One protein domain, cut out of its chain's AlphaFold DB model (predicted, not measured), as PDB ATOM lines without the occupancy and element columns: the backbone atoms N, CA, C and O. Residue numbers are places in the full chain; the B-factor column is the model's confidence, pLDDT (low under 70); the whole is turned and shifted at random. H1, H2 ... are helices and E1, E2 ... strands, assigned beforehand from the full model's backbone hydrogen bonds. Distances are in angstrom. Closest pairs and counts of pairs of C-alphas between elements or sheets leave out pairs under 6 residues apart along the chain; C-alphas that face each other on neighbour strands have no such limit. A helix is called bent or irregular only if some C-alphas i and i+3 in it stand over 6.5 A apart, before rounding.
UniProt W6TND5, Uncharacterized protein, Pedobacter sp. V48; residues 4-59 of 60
ATOM      1  N   PRO A   4      -6.091 -61.934  11.961       69.56
ATOM      2  CA  PRO A   4      -4.958 -62.229  12.845       69.56
ATOM      3  C   PRO A   4      -4.361 -60.986  13.519       69.56
ATOM      4  O   PRO A   4      -4.066 -61.016  14.712       69.56
ATOM      5  N   GLU A   5      -4.237 -59.881  12.783       66.25
ATOM      6  CA  GLU A   5      -3.610 -58.639  13.257       66.25
ATOM      7  C   GLU A   5      -4.436 -57.994  14.378       66.25
ATOM      8  O   GLU A   5      -3.894 -57.506  15.368       66.25
ATOM      9  N   ILE A   6      -5.767 -58.064  14.261       69.12
ATOM     10  CA  ILE A   6      -6.704 -57.570  15.275       69.12
ATOM     11  C   ILE A   6      -6.567 -58.382  16.567       69.12
ATOM     12  O   ILE A   6      -6.442 -57.813  17.649       69.12
ATOM     13  N   ARG A   7      -6.536 -59.718  16.478       70.62
ATOM     14  CA  ARG A   7      -6.403 -60.583  17.660       70.62
ATOM     15  C   ARG A   7      -5.068 -60.359  18.380       70.62
ATOM     16  O   ARG A   7      -5.031 -60.373  19.606       70.62
ATOM     17  N   GLN A   8      -3.996 -60.118  17.634       70.69
ATOM     18  CA  GLN A   8      -2.674 -59.854  18.196       70.69
ATOM     19  C   GLN A   8      -2.593 -58.473  18.862       70.69
ATOM     20  O   GLN A   8      -2.007 -58.354  19.934       70.69
ATOM     21  N   PHE A   9      -3.261 -57.464  18.294       70.38
ATOM     22  CA  PHE A   9      -3.453 -56.164  18.938       70.38
ATOM     23  C   PHE A   9      -4.211 -56.294  20.267       70.38
ATOM     24  O   PHE A   9      -3.732 -55.810  21.287       70.38
ATOM     25  N   PHE A  10      -5.352 -56.994  20.285       70.88
ATOM     26  CA  PHE A  10      -6.121 -57.196  21.517       70.88
ATOM     27  C   PHE A  10      -5.336 -57.981  22.565       70.88
ATOM     28  O   PHE A  10      -5.316 -57.580  23.721       70.88
ATOM     29  N   LYS A  11      -4.618 -59.038  22.177       71.12
ATOM     30  CA  LYS A  11      -3.739 -59.755  23.100       71.12
ATOM     31  C   LYS A  11      -2.671 -58.825  23.690       71.12
ATOM     32  O   LYS A  11      -2.537 -58.757  24.903       71.12
ATOM     33  N   ALA A  12      -1.987 -58.043  22.857       69.12
ATOM     34  CA  ALA A  12      -0.924 -57.142  23.297       69.12
ATOM     35  C   ALA A  12      -1.405 -55.933  24.118       69.12
ATOM     36  O   ALA A  12      -0.592 -55.369  24.836       69.12
ATOM     37  N   TYR A  13      -2.672 -55.513  24.004       64.50
ATOM     38  CA  TYR A  13      -3.222 -54.331  24.696       64.50
ATOM     39  C   TYR A  13      -4.232 -54.642  25.809       64.50
ATOM     40  O   TYR A  13      -4.436 -53.802  26.681       64.50
ATOM     41  N   VAL A  14      -4.875 -55.810  25.789       66.62
ATOM     42  CA  VAL A  14      -5.914 -56.211  26.757       66.62
ATOM     43  C   VAL A  14      -5.439 -57.344  27.659       66.62
ATOM     44  O   VAL A  14      -5.741 -57.322  28.847       66.62
ATOM     45  N   GLU A  15      -4.687 -58.313  27.129       62.38
ATOM     46  CA  GLU A  15      -4.219 -59.477  27.904       62.38
ATOM     47  C   GLU A  15      -2.790 -59.280  28.439       62.38
ATOM     48  O   GLU A  15      -2.510 -59.563  29.598       62.38
ATOM     49  N   GLU A  16      -1.899 -58.748  27.603       66.25
ATOM     50  CA  GLU A  16      -0.495 -58.411  27.897       66.25
ATOM     51  C   GLU A  16      -0.264 -56.888  27.860       66.25
ATOM     52  O   GLU A  16       0.867 -56.408  27.933       66.25
ATOM     53  N   GLY A  17      -1.369 -56.139  27.751       56.19
ATOM     54  CA  GLY A  17      -1.431 -54.688  27.699       56.19
ATOM     55  C   GLY A  17      -0.585 -54.036  28.754       56.19
ATOM     56  O   GLY A  17      -0.865 -54.169  29.942       56.19
ATOM     57  N   GLN A  18       0.403 -53.270  28.297       57.06
ATOM     58  CA  GLN A  18       1.087 -52.286  29.112       57.06
ATOM     59  C   GLN A  18       0.002 -51.421  29.750       57.06
ATOM     60  O   GLN A  18      -0.622 -50.606  29.069       57.06
ATOM     61  N   THR A  19      -0.292 -51.679  31.028       64.25
ATOM     62  CA  THR A  19      -1.323 -50.964  31.774       64.25
ATOM     63  C   THR A  19      -1.057 -49.494  31.557       64.25
ATOM     64  O   THR A  19       0.003 -49.003  31.949       64.25
ATOM     65  N   ILE A  20      -1.973 -48.809  30.869       62.94
ATOM     66  CA  ILE A  20      -1.922 -47.358  30.762       62.94
ATOM     67  C   ILE A  20      -1.956 -46.894  32.210       62.94
ATOM     68  O   ILE A  20      -2.974 -47.049  32.886       62.94
ATOM     69  N   LEU A  21      -0.806 -46.438  32.710       78.88
ATOM     70  CA  LEU A  21      -0.634 -46.059  34.103       78.88
ATOM     71  C   LEU A  21      -1.414 -44.766  34.297       78.88
ATOM     72  O   LEU A  21      -0.857 -43.676  34.198       78.88
ATOM     73  N   LEU A  22      -2.722 -44.895  34.520       81.19
ATOM     74  CA  LEU A  22      -3.653 -43.791  34.727       81.19
ATOM     75  C   LEU A  22      -3.078 -42.811  35.752       81.19
ATOM     76  O   LEU A  22      -3.078 -41.604  35.526       81.19
ATOM     77  N   LYS A  23      -2.466 -43.353  36.809       86.06
ATOM     78  CA  LYS A  23      -1.710 -42.601  37.804       86.06
ATOM     79  C   LYS A  23      -0.612 -41.720  37.205       86.06
ATOM     80  O   LYS A  23      -0.554 -40.538  37.516       86.06
ATOM     81  N   ALA A  24       0.228 -42.262  36.325       86.19
ATOM     82  CA  ALA A  24       1.321 -41.516  35.704       86.19
ATOM     83  C   ALA A  24       0.807 -40.371  34.816       86.19
ATOM     84  O   ALA A  24       1.353 -39.270  34.855       86.19
ATOM     85  N   TYR A  25      -0.266 -40.601  34.054       87.81
ATOM     86  CA  TYR A  25      -0.873 -39.563  33.214       87.81
ATOM     87  C   TYR A  25      -1.547 -38.466  34.041       87.81
ATOM     88  O   TYR A  25      -1.354 -37.281  33.771       87.81
ATOM     89  N   LEU A  26      -2.287 -38.840  35.085       89.25
ATOM     90  CA  LEU A  26      -2.902 -37.885  36.004       89.25
ATOM     91  C   LEU A  26      -1.834 -37.050  36.723       89.25
ATOM     92  O   LEU A  26      -1.954 -35.826  36.780       89.25
ATOM     93  N   GLN A  27      -0.726 -37.666  37.137       90.19
ATOM     94  CA  GLN A  27       0.397 -36.972  37.769       90.19
ATOM     95  C   GLN A  27       1.084 -35.966  36.831       90.19
ATOM     96  O   GLN A  27       1.477 -34.882  37.272       90.19
ATOM     97  N   GLN A  28       1.173 -36.257  35.527       88.81
ATOM     98  CA  GLN A  28       1.655 -35.297  34.521       88.81
ATOM     99  C   GLN A  28       0.734 -34.079  34.375       88.81
ATOM    100  O   GLN A  28       1.219 -32.980  34.121       88.81
ATOM    101  N   ALA A  29      -0.571 -34.248  34.591       88.88
ATOM    102  CA  ALA A  29      -1.548 -33.158  34.653       88.88
ATOM    103  C   ALA A  29      -1.673 -32.546  36.065       88.88
ATOM    104  O   ALA A  29      -2.543 -31.722  36.334       88.88
ATOM    105  N   GLY A  30      -0.793 -32.916  36.997       91.31
ATOM    106  CA  GLY A  30      -0.789 -32.377  38.351       91.31
ATOM    107  C   GLY A  30      -1.907 -32.917  39.238       91.31
ATOM    108  O   GLY A  30      -2.251 -32.272  40.221       91.31
ATOM    109  N   PHE A  31      -2.492 -34.059  38.912       92.12
ATOM    110  CA  PHE A  31      -3.435 -34.760  39.774       92.12
ATOM    111  C   PHE A  31      -2.733 -35.912  40.482       92.12
ATOM    112  O   PHE A  31      -1.944 -36.631  39.877       92.12
ATOM    113  N   ASP A  32      -3.035 -36.100  41.756       91.81
ATOM    114  CA  ASP A  32      -2.679 -37.315  42.469       91.81
ATOM    115  C   ASP A  32      -3.862 -38.289  42.406       91.81
ATOM    116  O   ASP A  32      -5.024 -37.899  42.562       91.81
ATOM    117  N   TYR A  33      -3.560 -39.545  42.089       90.69
ATOM    118  CA  TYR A  33      -4.546 -40.604  41.914       90.69
ATOM    119  C   TYR A  33      -4.268 -41.722  42.909       90.69
ATOM    120  O   TYR A  33      -3.238 -42.403  42.839       90.69
ATOM    121  N   ASP A  34      -5.217 -41.915  43.818       88.00
ATOM    122  CA  ASP A  34      -5.241 -43.054  44.718       88.00
ATOM    123  C   ASP A  34      -5.976 -44.207  44.026       88.00
ATOM    124  O   ASP A  34      -7.199 -44.200  43.881       88.00
ATOM    125  N   GLU A  35      -5.219 -45.212  43.590       85.06
ATOM    126  CA  GLU A  35      -5.752 -46.418  42.948       85.06
ATOM    127  C   GLU A  35      -6.613 -47.269  43.893       85.06
ATOM    128  O   GLU A  35      -7.565 -47.908  43.444       85.06
ATOM    129  N   SER A  36      -6.315 -47.262  45.196       86.38
ATOM    130  CA  SER A  36      -7.037 -48.066  46.191       86.38
ATOM    131  C   SER A  36      -8.400 -47.453  46.498       86.38
ATOM    132  O   SER A  36      -9.405 -48.160  46.554       86.38
ATOM    133  N   ALA A  37      -8.443 -46.128  46.651       89.50
ATOM    134  CA  ALA A  37      -9.678 -45.380  46.880       89.50
ATOM    135  C   ALA A  37     -10.416 -45.009  45.581       89.50
ATOM    136  O   ALA A  37     -11.577 -44.604  45.627       89.50
ATOM    137  N   LYS A  38      -9.758 -45.152  44.422       85.88
ATOM    138  CA  LYS A  38     -10.214 -44.678  43.105       85.88
ATOM    139  C   LYS A  38     -10.551 -43.182  43.098       85.88
ATOM    140  O   LYS A  38     -11.483 -42.759  42.412       85.88
ATOM    141  N   THR A  39      -9.802 -42.378  43.848       90.25
ATOM    142  CA  THR A  39     -10.018 -40.930  43.991       90.25
ATOM    143  C   THR A  39      -8.936 -40.132  43.273       90.25
ATOM    144  O   THR A  39      -7.770 -40.520  43.240       90.25
ATOM    145  N   VAL A  40      -9.336 -38.998  42.695       90.38
ATOM    146  CA  VAL A  40      -8.447 -38.041  42.025       90.38
ATOM    147  C   VAL A  40      -8.470 -36.742  42.821       90.38
ATOM    148  O   VAL A  40      -9.542 -36.210  43.106       90.38
ATOM    149  N   ILE A  41      -7.297 -36.231  43.174       92.88
ATOM    150  CA  ILE A  41      -7.124 -34.987  43.927       92.88
ATOM    151  C   ILE A  41      -6.136 -34.071  43.216       92.88
ATOM    152  O   ILE A  41      -5.151 -34.506  42.625       92.88
ATOM    153  N   GLU A  42      -6.387 -32.770  43.278       91.94
ATOM    154  CA  GLU A  42      -5.458 -31.783  42.745       91.94
ATOM    155  C   GLU A  42      -4.228 -31.633  43.642       91.94
ATOM    156  O   GLU A  42      -4.338 -31.413  44.852       91.94
ATOM    157  N   ILE A  43      -3.039 -31.674  43.042       92.38
ATOM    158  CA  ILE A  43      -1.806 -31.313  43.740       92.38
ATOM    159  C   ILE A  43      -1.859 -29.818  44.081       92.38
ATOM    160  O   ILE A  43      -2.148 -28.992  43.218       92.38
ATOM    161  N   LYS A  44      -1.550 -29.472  45.338       88.75
ATOM    162  CA  LYS A  44      -1.649 -28.099  45.881       88.75
ATOM    163  C   LYS A  44      -0.658 -27.099  45.273       88.75
ATOM    164  O   LYS A  44      -0.934 -25.904  45.254       88.75
ATOM    165  N   HIS A  45       0.486 -27.577  44.791       89.62
ATOM    166  CA  HIS A  45       1.537 -26.761  44.178       89.62
ATOM    167  C   HIS A  45       1.967 -27.380  42.841       89.62
ATOM    168  O   HIS A  45       3.042 -27.978  42.762       89.62
ATOM    169  N   PRO A  46       1.110 -27.319  41.805       90.25
ATOM    170  CA  PRO A  46       1.434 -27.883  40.504       90.25
ATOM    171  C   PRO A  46       2.523 -27.053  39.812       90.25
ATOM    172  O   PRO A  46       2.609 -25.835  39.974       90.25
ATOM    173  N   SER A  47       3.353 -27.713  39.010       93.75
ATOM    174  CA  SER A  47       4.333 -27.046  38.157       93.75
ATOM    175  C   SER A  47       3.653 -26.298  37.005       93.75
ATOM    176  O   SER A  47       2.520 -26.596  36.620       93.75
ATOM    177  N   THR A  48       4.371 -25.362  36.380       93.19
ATOM    178  CA  THR A  48       3.884 -24.641  35.192       93.19
ATOM    179  C   THR A  48       3.488 -25.592  34.058       93.19
ATOM    180  O   THR A  48       2.493 -25.357  33.376       93.19
ATOM    181  N   ALA A  49       4.229 -26.690  33.879       92.38
ATOM    182  CA  ALA A  49       3.917 -27.707  32.874       92.38
ATOM    183  C   ALA A  49       2.616 -28.458  33.201       92.38
ATOM    184  O   ALA A  49       1.794 -28.671  32.313       92.38
ATOM    185  N   GLN A  50       2.395 -28.794  34.477       93.38
ATOM    186  CA  GLN A  50       1.158 -29.430  34.934       93.38
ATOM    187  C   GLN A  50      -0.050 -28.505  34.727       93.38
ATOM    188  O   GLN A  50      -1.062 -28.944  34.189       93.38
ATOM    189  N   LEU A  51       0.068 -27.217  35.071       92.00
ATOM    190  CA  LEU A  51      -0.988 -26.221  34.847       92.00
ATOM    191  C   LEU A  51      -1.324 -26.047  33.360       92.00
ATOM    192  O   LEU A  51      -2.494 -26.032  32.988       92.00
ATOM    193  N   ALA A  52      -0.308 -25.961  32.496       91.38
ATOM    194  CA  ALA A  52      -0.520 -25.876  31.053       91.38
ATOM    195  C   ALA A  52      -1.281 -27.100  30.517       91.38
ATOM    196  O   ALA A  52      -2.164 -26.960  29.669       91.38
ATOM    197  N   LEU A  53      -0.969 -28.288  31.040       89.94
ATOM    198  CA  LEU A  53      -1.622 -29.526  30.637       89.94
ATOM    199  C   LEU A  53      -3.068 -29.616  31.145       89.94
ATOM    200  O   LEU A  53      -3.943 -30.002  30.374       89.94
ATOM    201  N   ARG A  54      -3.357 -29.188  32.384       89.81
ATOM    202  CA  ARG A  54      -4.742 -29.076  32.891       89.81
ATOM    203  C   ARG A  54      -5.589 -28.185  31.994       89.81
ATOM    204  O   ARG A  54      -6.665 -28.595  31.562       89.81
ATOM    205  N   LYS A  55      -5.060 -27.019  31.626       88.44
ATOM    206  CA  LYS A  55      -5.749 -26.092  30.731       88.44
ATOM    207  C   LYS A  55      -6.025 -26.720  29.368       88.44
ATOM    208  O   LYS A  55      -7.106 -26.542  28.819       88.44
ATOM    209  N   ALA A  56      -5.074 -27.483  28.836       88.12
ATOM    210  CA  ALA A  56      -5.236 -28.167  27.558       88.12
ATOM    211  C   ALA A  56      -6.265 -29.312  27.607       88.12
ATOM    212  O   ALA A  56      -6.955 -29.544  26.620       88.12
ATOM    213  N   TRP A  57      -6.355 -30.043  28.722       86.38
ATOM    214  CA  TRP A  57      -7.181 -31.253  28.821       86.38
ATOM    215  C   TRP A  57      -8.601 -30.989  29.313       86.38
ATOM    216  O   TRP A  57      -9.546 -31.591  28.812       86.38
ATOM    217  N   ILE A  58      -8.744 -30.113  30.307       84.06
ATOM    218  CA  ILE A  58     -10.004 -29.885  31.029       84.06
ATOM    219  C   ILE A  58     -10.355 -28.397  31.167       84.06
ATOM    220  O   ILE A  58     -11.326 -28.061  31.838       84.06
ATOM    221  N   ASN A  59      -9.592 -27.507  30.521       82.31
ATOM    222  CA  ASN A  59      -9.811 -26.058  30.530       82.31
ATOM    223  C   ASN A  59      -9.806 -25.425  31.938       82.31
ATOM    224  O   ASN A  59     -10.549 -24.477  32.199       82.31
TER     225      ASN A  59
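AT A GLANCE: This is residues 4 to 59 of the 60 residues of an uncharacterized protein of Pedobacter sp. V48 (UniProt W6TND5). A small body made of the two-stranded hairpin E1 and E2, with the short helix H2 packed on it mainly beside E1, and H3 beyond the end of H2, has a separate helix, H1, far off at the other end of a stretched link. H1 reaches away from the body as an arm and makes much of the length, and its residues 10 to 15 stick out freely. The printed part has 56 residues, with three named helices and two named strands in the order H1, H2, E1, E2, H3; the sheet, in the order E1 - E2, is antiparallel, and the class is mixed, helices and strands. The whole is only just loose, close to extended, with a radius of gyration of the C-alphas of 15.2 A, and its elongated outline spans 47 by 26 by 15 A.

IN THESE COORDINATES: E1 is residues 31 to 34, 9.8 A from first to last C-alpha, and E2 is residues 39 to 42, 10.3 A. H2 is residues 22 to 28, 10.0 A long. H3 is residues 48 to 58, 15.4 A long, and ends with C-alpha 58 at (-10.004, -29.885, 31.029). H1 is residues 4 to 15, 15.3 A long, and begins with C-alpha 4 at (-4.958, -62.229, 12.845). H1 is neither bent nor irregular, but only just: C-alphas 12 and 15 are 6.1 A apart.

HOW THE PARTS SIT: E1 and E2 form a hairpin, antiparallel at 154 degrees between their directions. N 32 and O 41 are within hydrogen-bond range at 2.8 A, as are N 39 and O 34 at 3.2 A. C-alphas 33 and 40 face each other at 4.7 A. H2 and E1 have 7 pairs of C-alphas within 8 A, the closest being those of Lys 23 and Tyr 33, 5.4 A apart. H2 and E2 are near each other, with 7 pairs of C-alphas within 10 A. H2 and H3 are close but not clearly touching, their closest C-alphas being those of Gln 28 and Gln 50 at 5.9 A. They run opposite ways at a steep tilt of 53 degrees. E1 and H3 are apart. H1 is apart from H2, H3, E1 and E2. In H1, H2 and H3 every O i to N i+4 pair is within hydrogen-bond range.

THE WHOLE: The two C-alphas farthest apart are those of Pro 4 and His 45, 47.8 A. The printed part has no cut. The link from H1 to H2 is short, with 6 residues, and the other links are tight. Residues 10 to 16, of which 10 to 15 belong to H1, stand free. The mean pLDDT of the printed part is 82.1, and the model's confidence is low, under 70, at residues 4 to 6 and 12 to 20.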